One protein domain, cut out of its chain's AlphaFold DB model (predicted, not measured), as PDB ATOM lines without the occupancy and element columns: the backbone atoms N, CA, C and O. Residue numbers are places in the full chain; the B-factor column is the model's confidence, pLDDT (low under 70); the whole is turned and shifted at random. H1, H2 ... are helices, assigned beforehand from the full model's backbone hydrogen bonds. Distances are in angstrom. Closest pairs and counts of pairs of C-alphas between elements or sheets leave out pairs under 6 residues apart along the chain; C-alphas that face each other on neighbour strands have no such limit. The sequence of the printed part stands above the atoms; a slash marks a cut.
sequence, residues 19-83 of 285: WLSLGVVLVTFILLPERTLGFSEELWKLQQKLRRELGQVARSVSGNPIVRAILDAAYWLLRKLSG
ATOM      1  N   TRP A  19      35.555 119.428  33.141       76.62
ATOM      2  CA  TRP A  19      35.218 118.011  33.358       76.62
ATOM      3  C   TRP A  19      34.978 117.272  32.045       76.62
ATOM      4  O   TRP A  19      35.431 116.139  31.883       76.62
ATOM      5  N   LEU A  20      34.320 117.925  31.086       75.19
ATOM      6  CA  LEU A  20      34.119 117.366  29.750       75.19
ATOM      7  C   LEU A  20      35.449 117.237  29.008       75.19
ATOM      8  O   LEU A  20      35.730 116.173  28.459       75.19
ATOM      9  N   SER A  21      36.306 118.264  29.047       81.44
ATOM     10  CA  SER A  21      37.637 118.184  28.438       81.44
ATOM     11  C   SER A  21      38.498 117.099  29.077       81.44
ATOM     12  O   SER A  21      39.163 116.354  28.363       81.44
ATOM     13  N   LEU A  22      38.447 116.951  30.406       82.75
ATOM     14  CA  LEU A  22      39.168 115.891  31.107       82.75
ATOM     15  C   LEU A  22      38.654 114.508  30.693       82.75
ATOM     16  O   LEU A  22      39.456 113.616  30.427       82.75
ATOM     17  N   GLY A  23      37.333 114.345  30.573       81.25
ATOM     18  CA  GLY A  23      36.715 113.119  30.074       81.25
ATOM     19  C   GLY A  23      37.167 112.777  28.653       81.25
ATOM     20  O   GLY A  23      37.571 111.644  28.400       81.25
ATOM     21  N   VAL A  24      37.179 113.756  27.743       83.31
ATOM     22  CA  VAL A  24      37.652 113.563  26.361       83.31
ATOM     23  C   VAL A  24      39.132 113.189  26.326       83.31
ATOM     24  O   VAL A  24      39.496 112.244  25.629       83.31
ATOM     25  N   VAL A  25      39.987 113.873  27.093       88.50
ATOM     26  CA  VAL A  25      41.423 113.554  27.177       88.50
ATOM     27  C   VAL A  25      41.633 112.146  27.725       88.50
ATOM     28  O   VAL A  25      42.412 111.388  27.153       88.50
ATOM     29  N   LEU A  26      40.902 111.759  28.775       87.25
ATOM     30  CA  LEU A  26      40.996 110.427  29.369       87.25
ATOM     31  C   LEU A  26      40.576 109.342  28.369       87.25
ATOM     32  O   LEU A  26      41.315 108.381  28.161       87.25
ATOM     33  N   VAL A  27      39.423 109.512  27.712       84.31
ATOM     34  CA  VAL A  27      38.919 108.571  26.697       84.31
ATOM     35  C   VAL A  27      39.899 108.469  25.534       84.31
ATOM     36  O   VAL A  27      40.274 107.365  25.146       84.31
ATOM     37  N   THR A  28      40.382 109.601  25.023       86.44
ATOM     38  CA  THR A  28      41.366 109.631  23.932       86.44
ATOM     39  C   THR A  28      42.651 108.912  24.341       86.44
ATOM     40  O   THR A  28      43.140 108.064  23.599       86.44
ATOM     41  N   PHE A  29      43.159 109.169  25.550       90.38
ATOM     42  CA  PHE A  29      44.344 108.504  26.087       90.38
ATOM     43  C   PHE A  29      44.160 106.984  26.206       90.38
ATOM     44  O   PHE A  29      45.061 106.220  25.868       90.38
ATOM     45  N   ILE A  30      42.982 106.518  26.626       87.31
ATOM     46  CA  ILE A  30      42.660 105.085  26.722       87.31
ATOM     47  C   ILE A  30      42.568 104.425  25.340       87.31
ATOM     48  O   ILE A  30      42.958 103.262  25.201       87.31
ATOM     49  N   LEU A  31      42.071 105.150  24.334       85.56
ATOM     50  CA  LEU A  31      41.886 104.659  22.966       85.56
ATOM     51  C   LEU A  31      43.161 104.710  22.106       85.56
ATOM     52  O   LEU A  31      43.183 104.099  21.038       85.56
ATOM     53  N   LEU A  32      44.225 105.390  22.547       88.31
ATOM     54  CA  LEU A  32      45.489 105.458  21.805       88.31
ATOM     55  C   LEU A  32      46.093 104.053  21.566       88.31
ATOM     56  O   LEU A  32      46.196 103.262  22.515       88.31
ATOM     57  N   PRO A  33      46.538 103.731  20.330       89.00
ATOM     58  CA  PRO A  33      47.203 102.466  20.025       89.00
ATOM     59  C   PRO A  33      48.497 102.307  20.825       89.00
ATOM     60  O   PRO A  33      49.278 103.250  20.932       89.00
ATOM     61  N   GLU A  34      48.796 101.097  21.300       89.62
ATOM     62  CA  GLU A  34      49.979 100.834  22.143       89.62
ATOM     63  C   GLU A  34      51.299 101.239  21.466       89.62
ATOM     64  O   GLU A  34      52.220 101.713  22.124       89.62
ATOM     65  N   ARG A  35      51.351 101.166  20.128       88.81
ATOM     66  CA  ARG A  35      52.496 101.614  19.320       88.81
ATOM     67  C   ARG A  35      52.825 103.098  19.504       88.81
ATOM     68  O   ARG A  35      53.983 103.473  19.397       88.81
ATOM     69  N   THR A  36      51.823 103.934  19.781       86.12
ATOM     70  CA  THR A  36      52.011 105.384  19.971       86.12
ATOM     71  C   THR A  36      52.572 105.731  21.347       86.12
ATOM     72  O   THR A  36      53.237 106.751  21.496       86.12
ATOM     73  N   LEU A  37      52.363 104.863  22.341       84.19
ATOM     74  CA  LEU A  37      52.841 105.053  23.712       84.19
ATOM     75  C   LEU A  37      54.185 104.368  23.977       84.19
ATOM     76  O   LEU A  37      54.735 104.517  25.064       84.19
ATOM     77  N   GLY A  38      54.752 103.673  22.982       77.44
ATOM     78  CA  GLY A  38      56.045 102.988  23.093       77.44
ATOM     79  C   GLY A  38      57.229 103.903  23.432       77.44
ATOM     80  O   GLY A  38      58.284 103.411  23.812       77.44
ATOM     81  N   PHE A  39      57.052 105.225  23.345       86.69
ATOM     82  CA  PHE A  39      58.050 106.216  23.752       86.69
ATOM     83  C   PHE A  39      58.133 106.426  25.276       86.69
ATOM     84  O   PHE A  39      59.084 107.046  25.743       86.69
ATOM     85  N   SER A  40      57.164 105.936  26.064       93.62
ATOM     86  CA  SER A  40      57.169 106.077  27.525       93.62
ATOM     87  C   SER A  40      56.552 104.863  28.223       93.62
ATOM     88  O   SER A  40      55.341 104.639  28.179       93.62
ATOM     89  N   GLU A  41      57.390 104.116  28.942       94.12
ATOM     90  CA  GLU A  41      56.975 102.956  29.742       94.12
ATOM     91  C   GLU A  41      55.939 103.334  30.815       94.12
ATOM     92  O   GLU A  41      54.984 102.597  31.062       94.12
ATOM     93  N   GLU A  42      56.078 104.519  31.412       95.44
ATOM     94  CA  GLU A  42      55.187 105.001  32.467       95.44
ATOM     95  C   GLU A  42      53.794 105.360  31.939       95.44
ATOM     96  O   GLU A  42      52.786 104.997  32.554       95.44
ATOM     97  N   LEU A  43      53.703 105.994  30.762       91.25
ATOM     98  CA  LEU A  43      52.406 106.252  30.125       91.25
ATOM     99  C   LEU A  43      51.715 104.949  29.723       91.25
ATOM    100  O   LEU A  43      50.503 104.819  29.902       91.25
ATOM    101  N   TRP A  44      52.473 103.963  29.245       92.50
ATOM    102  CA  TRP A  44      51.931 102.642  28.945       92.50
ATOM    103  C   TRP A  44      51.406 101.937  30.209       92.50
ATOM    104  O   TRP A  44      50.262 101.475  30.218       92.50
ATOM    105  N   LYS A  45      52.169 101.926  31.314       93.44
ATOM    106  CA  LYS A  45      51.719 101.377  32.612       93.44
ATOM    107  C   LYS A  45      50.456 102.075  33.114       93.44
ATOM    108  O   LYS A  45      49.522 101.402  33.560       93.44
ATOM    109  N   LEU A  46      50.402 103.405  33.018       92.06
ATOM    110  CA  LEU A  46      49.235 104.195  33.405       92.06
ATOM    111  C   LEU A  46      48.012 103.848  32.547       92.06
ATOM    112  O   LEU A  46      46.931 103.632  33.096       92.06
ATOM    113  N   GLN A  47      48.177 103.725  31.226       92.62
ATOM    114  CA  GLN A  47      47.099 103.334  30.313       92.62
ATOM    115  C   GLN A  47      46.565 101.933  30.646       92.62
ATOM    116  O   GLN A  47      45.352 101.739  30.745       92.62
ATOM    117  N   GLN A  48      47.452 100.960  30.881       91.19
ATOM    118  CA  GLN A  48      47.061  99.596  31.251       91.19
ATOM    119  C   GLN A  48      46.356  99.550  32.609       91.19
ATOM    120  O   GLN A  48      45.350  98.853  32.759       91.19
ATOM    121  N   LYS A  49      46.831 100.325  33.594       93.44
ATOM    122  CA  LYS A  49      46.164 100.456  34.895       93.44
ATOM    123  C   LYS A  49      44.760 101.036  34.732       93.44
ATOM    124  O   LYS A  49      43.808 100.426  35.204       93.44
ATOM    125  N   LEU A  50      44.608 102.135  33.992       88.62
ATOM    126  CA  LEU A  50      43.301 102.743  33.719       88.62
ATOM    127  C   LEU A  50      42.348 101.783  33.000       88.62
ATOM    128  O   LEU A  50      41.192 101.682  33.396       88.62
ATOM    129  N   ARG A  51      42.816 101.030  31.996       87.44
ATOM    130  CA  ARG A  51      42.000 100.007  31.313       87.44
ATOM    131  C   ARG A  51      41.542  98.902  32.264       87.44
ATOM    132  O   ARG A  51      40.393  98.473  32.182       87.44
ATOM    133  N   ARG A  52      42.408  98.448  33.176       88.69
ATOM    134  CA  ARG A  52      42.051  97.437  34.187       88.69
ATOM    135  C   ARG A  52      41.012  97.962  35.171       88.69
ATOM    136  O   ARG A  52      40.018  97.274  35.391       88.69
ATOM    137  N   GLU A  53      41.219  99.162  35.710       87.38
ATOM    138  CA  GLU A  53      40.285  99.807  36.641       87.38
ATOM    139  C   GLU A  53      38.936 100.078  35.971       87.38
ATOM    140  O   GLU A  53      37.893  99.691  36.488       87.38
ATOM    141  N   LEU A  54      38.934 100.626  34.753       84.00
ATOM    142  CA  LEU A  54      37.708 100.804  33.971       84.00
ATOM    143  C   LEU A  54      37.033  99.477  33.646       84.00
ATOM    144  O   LEU A  54      35.812  99.407  33.668       84.00
ATOM    145  N   GLY A  55      37.793  98.411  33.397       82.06
ATOM    146  CA  GLY A  55      37.244  97.069  33.230       82.06
ATOM    147  C   GLY A  55      36.609  96.521  34.512       82.06
ATOM    148  O   GLY A  55      35.627  95.783  34.449       82.06
ATOM    149  N   GLN A  56      37.135  96.859  35.692       83.50
ATOM    150  CA  GLN A  56      36.499  96.527  36.972       83.50
ATOM    151  C   GLN A  56      35.225  97.345  37.184       83.50
ATOM    152  O   GLN A  56      34.179  96.754  37.436       83.50
ATOM    153  N   VAL A  57      35.278  98.665  36.972       80.12
ATOM    154  CA  VAL A  57      34.105  99.547  37.045       80.12
ATOM    155  C   VAL A  57      33.030  99.083  36.068       80.12
ATOM    156  O   VAL A  57      31.894  98.896  36.479       80.12
ATOM    157  N   ALA A  58      33.377  98.806  34.812       80.31
ATOM    158  CA  ALA A  58      32.444  98.313  33.804       80.31
ATOM    159  C   ALA A  58      31.795  96.986  34.220       80.31
ATOM    160  O   ALA A  58      30.593  96.824  34.041       80.31
ATOM    161  N   ARG A  59      32.548  96.059  34.831       82.00
ATOM    162  CA  ARG A  59      31.991  94.804  35.364       82.00
ATOM    163  C   ARG A  59      31.030  95.055  36.523       82.00
ATOM    164  O   ARG A  59      29.907  94.560  36.478       82.00
ATOM    165  N   SER A  60      31.415  95.874  37.498       79.62
ATOM    166  CA  SER A  60      30.551  96.250  38.627       79.62
ATOM    167  C   SER A  60      29.294  97.000  38.178       79.62
ATOM    168  O   SER A  60      28.215  96.814  38.731       79.62
ATOM    169  N   VAL A  61      29.422  97.812  37.132       79.31
ATOM    170  CA  VAL A  61      28.342  98.595  36.531       79.31
ATOM    171  C   VAL A  61      27.418  97.734  35.669       79.31
ATOM    172  O   VAL A  61      26.208  97.946  35.681       79.31
ATOM    173  N   SER A  62      27.950  96.736  34.960       74.44
ATOM    174  CA  SER A  62      27.178  95.890  34.039       74.44
ATOM    175  C   SER A  62      26.071  95.076  34.720       74.44
ATOM    176  O   SER A  62      25.087  94.725  34.071       74.44
ATOM    177  N   GLY A  63      26.195  94.825  36.029       82.25
ATOM    178  CA  GLY A  63      25.159  94.179  36.837       82.25
ATOM    179  C   GLY A  63      24.052  95.120  37.325       82.25
ATOM    180  O   GLY A  63      23.015  94.643  37.780       82.25
ATOM    181  N   ASN A  64      24.236  96.444  37.239       87.25
ATOM    182  CA  ASN A  64      23.256  97.413  37.724       87.25
ATOM    183  C   ASN A  64      22.265  97.802  36.603       87.25
ATOM    184  O   ASN A  64      22.666  98.442  35.624       87.25
ATOM    185  N   PRO A  65      20.962  97.483  36.738       88.00
ATOM    186  CA  PRO A  65      19.970  97.767  35.701       88.00
ATOM    187  C   PRO A  65      19.784  99.266  35.440       88.00
ATOM    188  O   PRO A  65      19.481  99.645  34.311       88.00
ATOM    189  N   ILE A  66      20.006 100.128  36.442       85.94
ATOM    190  CA  ILE A  66      19.878 101.586  36.300       85.94
ATOM    191  C   ILE A  66      20.980 102.113  35.391       85.94
ATOM    192  O   ILE A  66      20.708 102.861  34.456       85.94
ATOM    193  N   VAL A  67      22.228 101.701  35.625       82.56
ATOM    194  CA  VAL A  67      23.335 102.182  34.795       82.56
ATOM    195  C   VAL A  67      23.224 101.638  33.376       82.56
ATOM    196  O   VAL A  67      23.464 102.376  32.425       82.56
ATOM    197  N   ARG A  68      22.773 100.388  33.209       84.88
ATOM    198  CA  ARG A  68      22.453  99.840  31.887       84.88
ATOM    199  C   ARG A  68      21.383 100.665  31.172       84.88
ATOM    200  O   ARG A  68      21.578 100.994  30.012       84.88
ATOM    201  N   ALA A  69      20.309 101.053  31.860       84.31
ATOM    202  CA  ALA A  69      19.272 101.908  31.283       84.31
ATOM    203  C   ALA A  69      19.803 103.300  30.892       84.31
ATOM    204  O   ALA A  69      19.451 103.805  29.830       84.31
ATOM    205  N   ILE A  70      20.684 103.899  31.705       85.25
ATOM    206  CA  ILE A  70      21.341 105.180  31.383       85.25
ATOM    207  C   ILE A  70      22.227 105.038  30.142       85.25
ATOM    208  O   ILE A  70      22.167 105.882  29.250       85.25
ATOM    209  N   LEU A  71      23.032 103.976  30.062       85.81
ATOM    210  CA  LEU A  71      23.887 103.707  28.905       85.81
ATOM    211  C   LEU A  71      23.059 103.435  27.646       85.81
ATOM    212  O   LEU A  71      23.346 104.016  26.604       85.81
ATOM    213  N   ASP A  72      22.006 102.624  27.745       85.50
ATOM    214  CA  ASP A  72      21.087 102.350  26.636       85.50
ATOM    215  C   ASP A  72      20.413 103.648  26.148       85.50
ATOM    216  O   ASP A  72      20.334 103.881  24.940       85.50
ATOM    217  N   ALA A  73      19.997 104.534  27.061       86.06
ATOM    218  CA  ALA A  73      19.442 105.845  26.722       86.06
ATOM    219  C   ALA A  73      20.480 106.774  26.068       86.06
ATOM    220  O   ALA A  73      20.172 107.448  25.083       86.06
ATOM    221  N   ALA A  74      21.718 106.786  26.570       88.12
ATOM    222  CA  ALA A  74      22.811 107.560  25.989       88.12
ATOM    223  C   ALA A  74      23.164 107.067  24.578       88.12
ATOM    224  O   ALA A  74      23.297 107.880  23.664       88.12
ATOM    225  N   TYR A  75      23.254 105.751  24.366       89.06
ATOM    226  CA  TYR A  75      23.475 105.170  23.041       89.06
ATOM    227  C   TYR A  75      22.319 105.463  22.095       89.06
ATOM    228  O   TYR A  75      22.560 105.825  20.947       89.06
ATOM    229  N   TRP A  76      21.075 105.369  22.564       88.94
ATOM    230  CA  TRP A  76      19.907 105.745  21.771       88.94
ATOM    231  C   TRP A  76      19.967 107.215  21.334       88.94
ATOM    232  O   TRP A  76      19.773 107.511  20.156       88.94
ATOM    233  N   LEU A  77      20.312 108.130  22.245       88.06
ATOM    234  CA  LEU A  77      20.452 109.550  21.923       88.06
ATOM    235  C   LEU A  77      21.591 109.791  20.923       88.06
ATOM    236  O   LEU A  77      21.398 110.487  19.930       88.06
ATOM    237  N   LEU A  78      22.761 109.186  21.143       87.94
ATOM    238  CA  LEU A  78      23.910 109.288  20.235       87.94
ATOM    239  C   LEU A  78      23.587 108.756  18.839       87.94
ATOM    240  O   LEU A  78      23.963 109.372  17.842       87.94
ATOM    241  N   ARG A  79      22.855 107.646  18.746       89.56
ATOM    242  CA  ARG A  79      22.367 107.105  17.475       89.56
ATOM    243  C   ARG A  79      21.464 108.107  16.752       89.56
ATOM    244  O   ARG A  79      21.743 108.463  15.610       89.56
ATOM    245  N   LYS A  80      20.467 108.667  17.447       90.81
ATOM    246  CA  LYS A  80      19.556 109.674  16.875       90.81
ATOM    247  C   LYS A  80      20.267 110.951  16.430       90.81
ATOM    248  O   LYS A  80      19.950 111.466  15.365       90.81
ATOM    249  N   LEU A  81      21.233 111.440  17.205       89.69
ATOM    250  CA  LEU A  81      21.976 112.662  16.877       89.69
ATOM    251  C   LEU A  81      23.025 112.454  15.778       89.69
ATOM    252  O   LEU A  81      23.300 113.373  15.010       89.69
ATOM    253  N   SER A  82      23.621 111.264  15.694       90.88
ATOM    254  CA  SER A  82      24.654 110.972  14.694       90.88
ATOM    255  C   SER A  82      24.095 110.634  13.316       90.88
ATOM    256  O   SER A  82      24.846 110.703  12.344       90.88
ATOM    257  N   GLY A  83      22.814 110.263  13.212       90.75
ATOM    258  CA  GLY A  83      22.192 109.887  11.940       90.75
ATOM    259  C   GLY A  83      22.917 108.728  11.248       90.75
ATOM    260  O   GLY A  83      23.112 108.764  10.036       90.75
TER     261      GLY A  83
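This is residues 19 to 83 of the 285 residues of the protein "Hypothetical protein" of Symbiodinium natans (UniProt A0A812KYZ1). A loose frame on one long helix, H3: H1 meets it end-on partway along and sticks out with residues 19 to 25, short H2 sits by its first end, and H4 makes an L with its last end, residues 72 to 83 standing free. The printed part has 65 residues with four named helices, H1 to H4, and no named strand: all helix. It is loose, radius of gyration of the C-alphas 14.8 A, spanning 39 by 29 by 22 A.

H1, residues 19 to 31, begins at C-alpha (35.218, 118.011, 33.358) and is 18.2 A long. H2 is residues 34 to 37, 5.3 A. H3, residues 41 to 62, measures 30.9 A. H4, residues 65 to 82, measures 25.3 A and ends at C-alpha (24.654, 110.972, 14.694).

H3 is the hub. H1 touches it with residues 29 to 30 alone, closest C-alphas Ile 30 and Gln 47, 6.0 A, only just about perpendicular at 73 degrees. H2 and H3 only just touch, only at the corner, with 3 pairs of C-alphas within 8 A, closest Leu 37 and Trp 44, 5.8 A. H3 and H4 likewise only just touch, only at the corner, with 3 pairs, closest Val 61 and Val 67, 6.4 A, opposite ways at a steep tilt of 68 degrees, only just short of about perpendicular. H4 is apart from H1 and H2. In H1, H3 and H4 every O i to N i+4 pair is within hydrogen-bond range; H2 is too short for one.

The C-alphas farthest apart, Phe 39 and Pro 65, are 40.8 A apart. The printed part has no cut, its three links are tight, and no printed residue is under 70 in pLDDT.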